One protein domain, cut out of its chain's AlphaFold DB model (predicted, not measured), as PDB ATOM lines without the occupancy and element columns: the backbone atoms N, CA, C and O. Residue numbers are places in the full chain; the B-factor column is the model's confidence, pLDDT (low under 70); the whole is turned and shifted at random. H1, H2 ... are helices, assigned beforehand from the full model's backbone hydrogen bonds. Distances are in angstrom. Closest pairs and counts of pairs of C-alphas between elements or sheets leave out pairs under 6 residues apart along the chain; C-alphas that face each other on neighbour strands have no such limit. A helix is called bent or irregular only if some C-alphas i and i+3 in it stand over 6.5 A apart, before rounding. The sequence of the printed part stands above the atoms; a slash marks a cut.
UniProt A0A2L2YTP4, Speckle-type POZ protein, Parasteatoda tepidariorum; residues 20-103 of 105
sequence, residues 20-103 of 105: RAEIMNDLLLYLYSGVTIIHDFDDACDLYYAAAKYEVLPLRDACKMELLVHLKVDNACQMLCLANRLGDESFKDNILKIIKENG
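What this domain is: This is residues 20 to 103 of the 105 residues of the protein "Speckle-type POZ protein" of Parasteatoda tepidariorum (UniProt A0A2L2YTP4). Two helical hairpins, H2 with H3 and then H4 with H5, stand side by side along the long axis, so that H2 and H4 make one layer and H3 and H5 the other, with few contacts from hairpin to hairpin. H1 crosses the first hairpin on its side away from the second, packing on H2 at a steep tilt and making one end of the long axis. You will find 84 residues printed, with five named helices in the order H1, H2, H3, H4, H5 and no named strand; the class is all helix. The whole is compact, with a radius of gyration of the C-alphas of 12.5 A, yet elongated, with spans of 40 by 23 by 20 A.

How they stand to each other: Begin at H1, residues 21 to 33, and look at its residues 23 to 27, which alone touch H2, residues 41 to 53. Their closest C-alphas, those of Ile 23 and Leu 47, are 5.7 A apart, and the helices run the same way at a steep tilt of 65 degrees. H1 is close to but not clearly touching H3, residues 57 to 69; the closest C-alphas, those of Tyr 30 and Leu 59, are 7.4 A apart. H2 and H3 form a hairpin and touch, closest at the C-alphas of Ala 51 and Arg 60, 5.0 A apart, at a shallow tilt of 25 degrees, opposite ways. Go on to H4, residues 73 to 85, and H5, residues 89 to 101, a second hairpin: they touch, closest at the C-alphas of Ala 83 and Lys 92, 5.8 A apart, at a shallow tilt of 19 degrees, opposite ways. H2, with residues 45 to 49 alone, and H4, with 79 to 82 alone, only just touch, with 3 pairs of C-alphas within 8 A, the closest Cys 45 and Met 79 at 7.7 A. H3, with residues 64 to 68 alone, and H5, with 91 to 95 alone, only just touch too, with 3 such pairs, the closest Leu 68 and Ile 95 at 7.0 A. H2 to H5 are an up-and-down bundle, each helix running against the one before it. H1 is apart from H4 and H5. In H1, H2, H3 and H5 every O i to N i+4 pair is within hydrogen-bond range; in H4 7 of 9 are.

Where its parts are: Find C-alpha 21 at (7.258, -9.411, 15.984); from there H1 runs 18.0 A to C-alpha 33. H2 covers 18.3 A from C-alpha 41 at (7.121, -26.079, 15.104) to C-alpha 53, and H3 18.7 A from C-alpha 57 to 69. H4 covers 19.5 A from C-alpha 73 to 85 and is irregular, with C-alphas 74 and 77 7.2 A apart. H5 runs 18.2 A from C-alpha 89 to C-alpha 101 at (5.669, -43.885, 3.602).

The domain as a whole: The two C-alphas farthest apart, those of Tyr 32 and Gly 103, are 40.9 A apart. The printed part has no cut; the link from H1 to H2 is short, and the other three are tight. The mean pLDDT of the printed part is 93.6, and residue 103 alone is under 70.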
ATOM      1  N   ARG A  20       3.949 -12.059  13.657       96.81
ATOM      2  CA  ARG A  20       4.428 -11.800  15.023       96.81
ATOM      3  C   ARG A  20       5.790 -11.102  14.989       96.81
ATOM      4  O   ARG A  20       6.626 -11.385  14.134       96.81
ATOM      5  N   ALA A  21       6.030 -10.206  15.945       96.62
ATOM      6  CA  ALA A  21       7.258  -9.411  15.984       96.62
ATOM      7  C   ALA A  21       8.529 -10.273  16.094       96.62
ATOM      8  O   ALA A  21       9.526  -9.954  15.451       96.62
ATOM      9  N   GLU A  22       8.484 -11.369  16.858       96.12
ATOM     10  CA  GLU A  22       9.584 -12.339  16.963       96.12
ATOM     11  C   GLU A  22       9.934 -12.978  15.613       96.12
ATOM     12  O   GLU A  22      11.077 -12.900  15.181       96.12
ATOM     13  N   ILE A  23       8.935 -13.452  14.867       97.75
ATOM     14  CA  ILE A  23       9.122 -14.076  13.551       97.75
ATOM     15  C   ILE A  23       9.671 -13.079  12.528       97.75
ATOM     16  O   ILE A  23      10.526 -13.413  11.707       97.75
ATOM     17  N   MET A  24       9.206 -11.828  12.576       97.38
ATOM     18  CA  MET A  24       9.761 -10.779  11.723       97.38
ATOM     19  C   MET A  24      11.221 -10.476  12.085       97.38
ATOM     20  O   MET A  24      12.027 -10.204  11.196       97.38
ATOM     21  N   ASN A  25      11.577 -10.537  13.372       96.38
ATOM     22  CA  ASN A  25      12.957 -10.378  13.818       96.38
ATOM     23  C   ASN A  25      13.841 -11.522  13.302       96.38
ATOM     24  O   ASN A  25      14.912 -11.249  12.771       96.38
ATOM     25  N   ASP A  26      13.370 -12.769  13.343       97.06
ATOM     26  CA  ASP A  26      14.112 -13.917  12.805       97.06
ATOM     27  C   ASP A  26      14.303 -13.826  11.287       97.06
ATOM     28  O   ASP A  26      15.393 -14.088  10.770       97.06
ATOM     29  N   LEU A  27      13.279 -13.369  10.559       97.69
ATOM     30  CA  LEU A  27      13.390 -13.100   9.126       97.69
ATOM     31  C   LEU A  27      14.437 -12.014   8.840       97.69
ATOM     32  O   LEU A  27      15.263 -12.174   7.941       97.69
ATOM     33  N   LEU A  28      14.437 -10.919   9.607       97.19
ATOM     34  CA  LEU A  28      15.445  -9.864   9.480       97.19
ATOM     35  C   LEU A  28      16.840 -10.383   9.842       97.19
ATOM     36  O   LEU A  28      17.792 -10.130   9.108       97.19
ATOM     37  N   LEU A  29      16.971 -11.149  10.922       97.44
ATOM     38  CA  LEU A  29      18.235 -11.755  11.319       97.44
ATOM     39  C   LEU A  29      18.800 -12.612  10.186       97.44
ATOM     40  O   LEU A  29      19.975 -12.460   9.845       97.44
ATOM     41  N   TYR A  30      17.968 -13.440   9.554       97.81
ATOM     42  CA  TYR A  30      18.375 -14.216   8.391       97.81
ATOM     43  C   TYR A  30      18.838 -13.323   7.237       97.81
ATOM     44  O   TYR A  30      19.907 -13.554   6.676       97.81
ATOM     45  N   LEU A  31      18.091 -12.270   6.896       97.38
ATOM     46  CA  LEU A  31      18.467 -11.359   5.807       97.38
ATOM     47  C   LEU A  31      19.822 -10.677   6.038       97.38
ATOM     48  O   LEU A  31      20.567 -10.459   5.083       97.38
ATOM     49  N   TYR A  32      20.150 -10.349   7.288       97.44
ATOM     50  CA  TYR A  32      21.391  -9.651   7.629       97.44
ATOM     51  C   TYR A  32      22.578 -10.578   7.921       97.44
ATOM     52  O   TYR A  32      23.722 -10.145   7.786       97.44
ATOM     53  N   SER A  33      22.342 -11.828   8.329       96.56
ATOM     54  CA  SER A  33      23.405 -12.741   8.791       96.56
ATOM     55  C   SER A  33      23.476 -14.078   8.049       96.56
ATOM     56  O   SER A  33      24.477 -14.783   8.162       96.56
ATOM     57  N   GLY A  34      22.430 -14.450   7.312       94.69
ATOM     58  CA  GLY A  34      22.250 -15.779   6.725       94.69
ATOM     59  C   GLY A  34      21.941 -16.881   7.744       94.69
ATOM     60  O   GLY A  34      21.860 -18.048   7.363       94.69
ATOM     61  N   VAL A  35      21.792 -16.543   9.029       91.88
ATOM     62  CA  VAL A  35      21.519 -17.505  10.101       91.88
ATOM     63  C   VAL A  35      20.018 -17.699  10.251       91.88
ATOM     64  O   VAL A  35      19.274 -16.736  10.416       91.88
ATOM     65  N   THR A  36      19.585 -18.956  10.227       90.00
ATOM     66  CA  THR A  36      18.205 -19.347  10.523       90.00
ATOM     67  C   THR A  36      18.111 -19.797  11.976       90.00
ATOM     68  O   THR A  36      18.876 -20.663  12.402       90.00
ATOM     69  N   ILE A  37      17.162 -19.235  12.719       86.94
ATOM     70  CA  ILE A  37      16.809 -19.675  14.068       86.94
ATOM     71  C   ILE A  37      15.370 -20.180  14.011       86.94
ATOM     72  O   ILE A  37      14.487 -19.474  13.539       86.94
ATOM     73  N   ILE A  38      15.157 -21.426  14.428       85.06
ATOM     74  CA  ILE A  38      13.830 -22.034  14.538       85.06
ATOM     75  C   ILE A  38      13.728 -22.593  15.951       85.06
ATOM     76  O   ILE A  38      14.522 -23.454  16.336       85.06
ATOM     77  N   HIS A  39      12.798 -22.056  16.733       83.81
ATOM     78  CA  HIS A  39      12.642 -22.418  18.139       83.81
ATOM     79  C   HIS A  39      11.753 -23.647  18.318       83.81
ATOM     80  O   HIS A  39      12.116 -24.574  19.044       83.81
ATOM     81  N   ASP A  40      10.613 -23.667  17.631       91.19
ATOM     82  CA  ASP A  40       9.660 -24.766  17.647       91.19
ATOM     83  C   ASP A  40       8.898 -24.885  16.315       91.19
ATOM     84  O   ASP A  40       9.215 -24.234  15.317       91.19
ATOM     85  N   PHE A  41       7.915 -25.784  16.288       92.56
ATOM     86  CA  PHE A  41       7.121 -26.079  15.104       92.56
ATOM     87  C   PHE A  41       6.220 -24.914  14.658       92.56
ATOM     88  O   PHE A  41       6.071 -24.695  13.452       92.56
ATOM     89  N   ASP A  42       5.623 -24.179  15.597       93.62
ATOM     90  CA  ASP A  42       4.724 -23.069  15.273       93.62
ATOM     91  C   ASP A  42       5.535 -21.878  14.751       93.62
ATOM     92  O   ASP A  42       5.175 -21.280  13.733       93.62
ATOM     93  N   ASP A  43       6.696 -21.614  15.352       94.62
ATOM     94  CA  ASP A  43       7.654 -20.629  14.851       94.62
ATOM     95  C   ASP A  43       8.186 -21.014  13.463       94.62
ATOM     96  O   ASP A  43       8.279 -20.163  12.579       94.62
ATOM     97  N   ALA A  44       8.458 -22.300  13.211       95.62
ATOM     98  CA  ALA A  44       8.842 -22.782  11.883       95.62
ATOM     99  C   ALA A  44       7.741 -22.541  10.833       95.62
ATOM    100  O   ALA A  44       8.038 -22.155   9.700       95.62
ATOM    101  N   CYS A  45       6.473 -22.760  11.199       96.88
ATOM    102  CA  CYS A  45       5.324 -22.513  10.328       96.88
ATOM    103  C   CYS A  45       5.158 -21.021  10.020       96.88
ATOM    104  O   CYS A  45       4.964 -20.645   8.859       96.88
ATOM    105  N   ASP A  46       5.261 -20.170  11.037       97.06
ATOM    106  CA  ASP A  46       5.135 -18.725  10.874       97.06
ATOM    107  C   ASP A  46       6.319 -18.136  10.097       97.06
ATOM    108  O   ASP A  46       6.122 -17.278   9.233       97.06
ATOM    109  N   LEU A  47       7.541 -18.622  10.333       97.88
ATOM    110  CA  LEU A  47       8.723 -18.194   9.591       97.88
ATOM    111  C   LEU A  47       8.675 -18.671   8.136       97.88
ATOM    112  O   LEU A  47       9.017 -17.907   7.235       97.88
ATOM    113  N   TYR A  48       8.163 -19.880   7.878       97.94
ATOM    114  CA  TYR A  48       7.863 -20.351   6.524       97.94
ATOM    115  C   TYR A  48       6.857 -19.430   5.815       97.94
ATOM    116  O   TYR A  48       7.093 -19.027   4.672       97.94
ATOM    117  N   TYR A  49       5.772 -19.045   6.497       98.06
ATOM    118  CA  TYR A  49       4.789 -18.090   5.980       98.06
ATOM    119  C   TYR A  49       5.419 -16.725   5.670       98.06
ATOM    120  O   TYR A  49       5.248 -16.201   4.566       98.06
ATOM    121  N   ALA A  50       6.185 -16.166   6.609       98.06
ATOM    122  CA  ALA A  50       6.841 -14.872   6.458       98.06
ATOM    123  C   ALA A  50       7.866 -14.882   5.311       98.06
ATOM    124  O   ALA A  50       7.862 -13.984   4.465       98.06
ATOM    125  N   ALA A  51       8.697 -15.925   5.233       98.00
ATOM    126  CA  ALA A  51       9.693 -16.092   4.182       98.00
ATOM    127  C   ALA A  51       9.049 -16.256   2.800       98.00
ATOM    128  O   ALA A  51       9.552 -15.698   1.825       98.00
ATOM    129  N   ALA A  52       7.921 -16.965   2.701       97.62
ATOM    130  CA  ALA A  52       7.155 -17.050   1.461       97.62
ATOM    131  C   ALA A  52       6.545 -15.691   1.072       97.62
ATOM    132  O   ALA A  52       6.673 -15.280  -0.078       97.62
ATOM    133  N   LYS A  53       5.934 -14.973   2.025       96.50
ATOM    134  CA  LYS A  53       5.288 -13.669   1.790       96.50
ATOM    135  C   LYS A  53       6.264 -12.596   1.301       96.50
ATOM    136  O   LYS A  53       5.903 -11.802   0.438       96.50
ATOM    137  N   TYR A  54       7.475 -12.563   1.856       96.44
ATOM    138  CA  TYR A  54       8.528 -11.617   1.466       96.44
ATOM    139  C   TYR A  54       9.522 -12.187   0.447       96.44
ATOM    140  O   TYR A  54      10.561 -11.580   0.206       96.44
ATOM    141  N   GLU A  55       9.206 -13.338  -0.153       96.50
ATOM    142  CA  GLU A  55       9.980 -13.965  -1.232       96.50
ATOM    143  C   GLU A  55      11.454 -14.260  -0.876       96.50
ATOM    144  O   GLU A  55      12.338 -14.292  -1.732       96.50
ATOM    145  N   VAL A  56      11.729 -14.564   0.395       97.69
ATOM    146  CA  VAL A  56      13.047 -15.002   0.878       97.69
ATOM    147  C   VAL A  56      13.183 -16.514   0.656       97.69
ATOM    148  O   VAL A  56      13.134 -17.316   1.589       97.69
ATOM    149  N   LEU A  57      13.310 -16.916  -0.613       96.50
ATOM    150  CA  LEU A  57      13.237 -18.325  -1.040       96.50
ATOM    151  C   LEU A  57      14.201 -19.271  -0.295       96.50
ATOM    152  O   LEU A  57      13.751 -20.341   0.109       96.50
ATOM    153  N   PRO A  58      15.477 -18.910  -0.042       96.56
ATOM    154  CA  PRO A  58      16.389 -19.798   0.680       96.56
ATOM    155  C   PRO A  58      15.961 -20.058   2.132       96.56
ATOM    156  O   PRO A  58      16.063 -21.187   2.607       96.56
ATOM    157  N   LEU A  59      15.428 -19.041   2.820       97.56
ATOM    158  CA  LEU A  59      14.881 -19.192   4.170       97.56
ATOM    159  C   LEU A  59      13.616 -20.045   4.152       97.56
ATOM    160  O   LEU A  59      13.483 -20.965   4.953       97.56
ATOM    161  N   ARG A  60      12.715 -19.784   3.198       97.25
ATOM    162  CA  ARG A  60      11.499 -20.580   3.001       97.25
ATOM    163  C   ARG A  60      11.843 -22.063   2.847       97.25
ATOM    164  O   ARG A  60      11.218 -22.907   3.482       97.25
ATOM    165  N   ASP A  61      12.830 -22.377   2.014       95.69
ATOM    166  CA  ASP A  61      13.241 -23.756   1.757       95.69
ATOM    167  C   ASP A  61      13.922 -24.392   2.980       95.69
ATOM    168  O   ASP A  61      13.668 -25.562   3.266       95.69
ATOM    169  N   ALA A  62      14.691 -23.622   3.758       94.44
ATOM    170  CA  ALA A  62      15.235 -24.073   5.039       94.44
ATOM    171  C   ALA A  62      14.123 -24.409   6.052       94.44
ATOM    172  O   ALA A  62      14.147 -25.485   6.648       94.44
ATOM    173  N   CYS A  63      13.104 -23.552   6.187       96.19
ATOM    174  CA  CYS A  63      11.952 -23.826   7.049       96.19
ATOM    175  C   CYS A  63      11.206 -25.093   6.609       96.19
ATOM    176  O   CYS A  63      10.833 -25.905   7.449       96.19
ATOM    177  N   LYS A  64      11.033 -25.315   5.297       95.31
ATOM    178  CA  LYS A  64      10.417 -26.549   4.776       95.31
ATOM    179  C   LYS A  64      11.192 -27.795   5.181       95.31
ATOM    180  O   LYS A  64      10.572 -28.788   5.546       95.31
ATOM    181  N   MET A  65      12.523 -27.765   5.098       92.38
ATOM    182  CA  MET A  65      13.350 -28.903   5.506       92.38
ATOM    183  C   MET A  65      13.159 -29.218   6.991       92.38
ATOM    184  O   MET A  65      12.914 -30.374   7.326       92.38
ATOM    185  N   GLU A  66      13.183 -28.200   7.851       92.25
ATOM    186  CA  GLU A  66      12.958 -28.373   9.290       92.25
ATOM    187  C   GLU A  66      11.552 -28.925   9.578       92.25
ATOM    188  O   GLU A  66      11.392 -29.894  10.318       92.25
ATOM    189  N   LEU A  67      10.525 -28.384   8.918       94.81
ATOM    190  CA  LEU A  67       9.143 -28.850   9.057       94.81
ATOM    191  C   LEU A  67       8.972 -30.324   8.646       94.81
ATOM    192  O   LEU A  67       8.251 -31.059   9.317       94.81
ATOM    193  N   LEU A  68       9.650 -30.786   7.585       92.62
ATOM    194  CA  LEU A  68       9.607 -32.200   7.176       92.62
ATOM    195  C   LEU A  68      10.283 -33.120   8.194       92.62
ATOM    196  O   LEU A  68       9.813 -34.240   8.387       92.62
ATOM    197  N   VAL A  69      11.360 -32.670   8.847       89.88
ATOM    198  CA  VAL A  69      12.053 -33.447   9.892       89.88
ATOM    199  C   VAL A  69      11.138 -33.697  11.092       89.88
ATOM    200  O   VAL A  69      11.182 -34.775  11.684       89.88
ATOM    201  N   HIS A  70      10.268 -32.739  11.417       88.44
ATOM    202  CA  HIS A  70       9.329 -32.839  12.542       88.44
ATOM    203  C   HIS A  70       7.916 -33.271  12.138       88.44
ATOM    204  O   HIS A  70       6.991 -33.156  12.947       88.44
ATOM    205  N   LEU A  71       7.729 -33.779  10.915       90.38
ATOM    206  CA  LEU A  71       6.426 -34.229  10.433       90.38
ATOM    207  C   LEU A  71       5.933 -35.466  11.185       90.38
ATOM    208  O   LEU A  71       6.604 -36.491  11.290       90.38
ATOM    209  N   LYS A  72       4.709 -35.353  11.695       89.38
ATOM    210  CA  LYS A  72       4.003 -36.322  12.527       89.38
ATOM    211  C   LYS A  72       2.518 -36.323  12.153       89.38
ATOM    212  O   LYS A  72       2.030 -35.450  11.440       89.38
ATOM    213  N   VAL A  73       1.779 -37.320  12.635       86.88
ATOM    214  CA  VAL A  73       0.336 -37.470  12.352       86.88
ATOM    215  C   VAL A  73      -0.464 -36.255  12.820       86.88
ATOM    216  O   VAL A  73      -1.370 -35.793  12.131       86.88
ATOM    217  N   ASP A  74      -0.120 -35.746  13.998       89.62
ATOM    218  CA  ASP A  74      -0.800 -34.649  14.682       89.62
ATOM    219  C   ASP A  74      -0.633 -33.302  13.966       89.62
ATOM    220  O   ASP A  74      -1.574 -32.510  13.938       89.62
ATOM    221  N   ASN A  75       0.518 -33.058  13.333       92.31
ATOM    222  CA  ASN A  75       0.828 -31.793  12.662       92.31
ATOM    223  C   ASN A  75       0.745 -31.842  11.121       92.31
ATOM    224  O   ASN A  75       0.782 -30.799  10.459       92.31
ATOM    225  N   ALA A  76       0.558 -33.029  10.534       91.69
ATOM    226  CA  ALA A  76       0.446 -33.241   9.090       91.69
ATOM    227  C   ALA A  76      -0.647 -32.386   8.432       91.69
ATOM    228  O   ALA A  76      -0.414 -31.747   7.403       91.69
ATOM    229  N   CYS A  77      -1.841 -32.343   9.032       92.69
ATOM    230  CA  CYS A  77      -2.964 -31.566   8.504       92.69
ATOM    231  C   CYS A  77      -2.658 -30.063   8.485       92.69
ATOM    232  O   CYS A  77      -2.924 -29.400   7.483       92.69
ATOM    233  N   GLN A  78      -2.061 -29.534   9.558       94.44
ATOM    234  CA  GLN A  78      -1.688 -28.120   9.656       94.44
ATOM    235  C   GLN A  78      -0.681 -27.742   8.566       94.44
ATOM    236  O   GLN A  78      -0.895 -26.756   7.856       94.44
ATOM    237  N   MET A  79       0.361 -28.555   8.361       95.31
ATOM    238  CA  MET A  79       1.342 -28.314   7.299       95.31
ATOM    239  C   MET A  79       0.739 -28.394   5.899       95.31
ATOM    240  O   MET A  79       1.032 -27.536   5.069       95.31
ATOM    241  N   LEU A  80      -0.130 -29.373   5.627       95.81
ATOM    242  CA  LEU A  80      -0.812 -29.479   4.333       95.81
ATOM    243  C   LEU A  80      -1.687 -28.255   4.053       95.81
ATOM    244  O   LEU A  80      -1.655 -27.713   2.946       95.81
ATOM    245  N   CYS A  81      -2.444 -27.792   5.051       96.38
ATOM    246  CA  CYS A  81      -3.251 -26.582   4.935       96.38
ATOM    247  C   CYS A  81      -2.384 -25.348   4.660       96.38
ATOM    248  O   CYS A  81      -2.734 -24.543   3.794       96.38
ATOM    249  N   LEU A  82      -1.254 -25.212   5.356       96.75
ATOM    250  CA  LEU A  82      -0.334 -24.092   5.175       96.75
ATOM    251  C   LEU A  82       0.320 -24.106   3.787       96.75
ATOM    252  O   LEU A  82       0.273 -23.100   3.080       96.75
ATOM    253  N   ALA A  83       0.838 -25.257   3.355       96.94
ATOM    254  CA  ALA A  83       1.419 -25.438   2.028       96.94
ATOM    255  C   ALA A  83       0.398 -25.136   0.916       96.94
ATOM    256  O   ALA A  83       0.709 -24.449  -0.055       96.94
ATOM    257  N   ASN A  84      -0.854 -25.573   1.093       96.88
ATOM    258  CA  ASN A  84      -1.945 -25.270   0.168       96.88
ATOM    259  C   ASN A  84      -2.308 -23.785   0.137       96.88
ATOM    260  O   ASN A  84      -2.541 -23.241  -0.938       96.88
ATOM    261  N   ARG A  85      -2.329 -23.112   1.292       95.88
ATOM    262  CA  ARG A  85      -2.583 -21.666   1.371       95.88
ATOM    263  C   ARG A  85      -1.503 -20.856   0.651       95.88
ATOM    264  O   ARG A  85      -1.820 -19.822   0.071       95.88
ATOM    265  N   LEU A  86      -0.257 -21.318   0.695       95.88
ATOM    266  CA  LEU A  86       0.883 -20.670   0.045       95.88
ATOM    267  C   LEU A  86       1.086 -21.099  -1.416       95.88
ATOM    268  O   LEU A  86       1.962 -20.558  -2.084       95.88
ATOM    269  N   GLY A  87       0.292 -22.051  -1.922       96.00
ATOM    270  CA  GLY A  87       0.436 -22.581  -3.281       96.00
ATOM    271  C   GLY A  87       1.739 -23.357  -3.506       96.00
ATOM    272  O   GLY A  87       2.213 -23.456  -4.636       96.00
ATOM    273  N   ASP A  88       2.347 -23.894  -2.444       96.31
ATOM    274  CA  ASP A  88       3.605 -24.637  -2.519       96.31
ATOM    275  C   ASP A  88       3.344 -26.122  -2.798       96.31
ATOM    276  O   ASP A  88       3.388 -26.977  -1.909       96.31
ATOM    277  N   GLU A  89       3.055 -26.432  -4.064       95.50
ATOM    278  CA  GLU A  89       2.751 -27.799  -4.508       95.50
ATOM    279  C   GLU A  89       3.910 -28.771  -4.244       95.50
ATOM    280  O   GLU A  89       3.687 -29.899  -3.811       95.50
ATOM    281  N   SER A  90       5.158 -28.307  -4.374       94.56
ATOM    282  CA  SER A  90       6.333 -29.134  -4.069       94.56
ATOM    283  C   SER A  90       6.366 -29.581  -2.606       94.56
ATOM    284  O   SER A  90       6.731 -30.714  -2.295       94.56
ATOM    285  N   PHE A  91       5.973 -28.693  -1.688       95.75
ATOM    286  CA  PHE A  91       5.928 -29.013  -0.272       95.75
ATOM    287  C   PHE A  91       4.761 -29.943   0.049       95.75
ATOM    288  O   PHE A  91       4.947 -30.909   0.788       95.75
ATOM    289  N   LYS A  92       3.591 -29.705  -0.559       95.88
ATOM    290  CA  LYS A  92       2.427 -30.596  -0.441       95.88
ATOM    291  C   LYS A  92       2.774 -32.021  -0.853       95.88
ATOM    292  O   LYS A  92       2.496 -32.949  -0.095       95.88
ATOM    293  N   ASP A  93       3.420 -32.191  -2.002       94.75
ATOM    294  CA  ASP A  93       3.817 -33.505  -2.508       94.75
ATOM    295  C   ASP A  93       4.792 -34.211  -1.558       94.75
ATOM    296  O   ASP A  93       4.628 -35.400  -1.271       94.75
ATOM    297  N   ASN A  94       5.761 -33.473  -1.003       92.94
ATOM    298  CA  ASN A  94       6.703 -34.005  -0.018       92.94
ATOM    299  C   ASN A  94       5.994 -34.466   1.263       92.94
ATOM    300  O   ASN A  94       6.238 -35.582   1.724       92.94
ATOM    301  N   ILE A  95       5.085 -33.656   1.813       93.62
ATOM    302  CA  ILE A  95       4.317 -34.018   3.012       93.62
ATOM    303  C   ILE A  95       3.472 -35.271   2.743       93.62
ATOM    304  O   ILE A  95       3.523 -36.232   3.510       93.62
ATOM    305  N   LEU A  96       2.740 -35.308   1.623       92.62
ATOM    306  CA  LEU A  96       1.904 -36.453   1.244       92.62
ATOM    307  C   LEU A  96       2.719 -37.731   1.040       92.62
ATOM    308  O   LEU A  96       2.247 -38.818   1.379       92.62
ATOM    309  N   LYS A  97       3.926 -37.622   0.479       91.44
ATOM    310  CA  LYS A  97       4.830 -38.759   0.315       91.44
ATOM    311  C   LYS A  97       5.235 -39.333   1.673       91.44
ATOM    312  O   LYS A  97       5.060 -40.529   1.884       91.44
ATOM    313  N   ILE A  98       5.684 -38.488   2.601       86.94
ATOM    314  CA  ILE A  98       6.122 -38.933   3.932       86.94
ATOM    315  C   ILE A  98       4.956 -39.537   4.725       86.94
ATOM    316  O   ILE A  98       5.134 -40.564   5.380       86.94
ATOM    317  N   ILE A  99       3.754 -38.958   4.633       87.06
ATOM    318  CA  ILE A  99       2.550 -39.511   5.274       87.06
ATOM    319  C   ILE A  99       2.267 -40.935   4.772       87.06
ATOM    320  O   ILE A  99       2.008 -41.830   5.577       87.06
ATOM    321  N   LYS A 100       2.355 -41.160   3.453       86.75
ATOM    322  CA  LYS A 100       2.163 -42.487   2.842       86.75
ATOM    323  C   LYS A 100       3.258 -43.474   3.244       86.75
ATOM    324  O   LYS A 100       2.958 -44.631   3.511       86.75
ATOM    325  N   GLU A 101       4.515 -43.034   3.273       83.75
ATOM    326  CA  GLU A 101       5.669 -43.885   3.602       83.75
ATOM    327  C   GLU A 101       5.675 -44.331   5.072       83.75
ATOM    328  O   GLU A 101       6.099 -45.446   5.367       83.75
ATOM    329  N   ASN A 102       5.166 -43.502   5.988       71.44
ATOM    330  CA  ASN A 102       5.154 -43.799   7.424       71.44
ATOM    331  C   ASN A 102       3.863 -44.471   7.921       71.44
ATOM    332  O   ASN A 102       3.718 -44.670   9.125       71.44
ATOM    333  N   GLY A 103       2.919 -44.819   7.035       63.03
ATOM    334  CA  GLY A 103       1.645 -45.430   7.439       63.03
ATOM    335  C   GLY A 103       0.841 -44.553   8.404       63.03
ATOM    336  O   GLY A 103       0.149 -45.058   9.283       63.03
TER     337      GLY A 103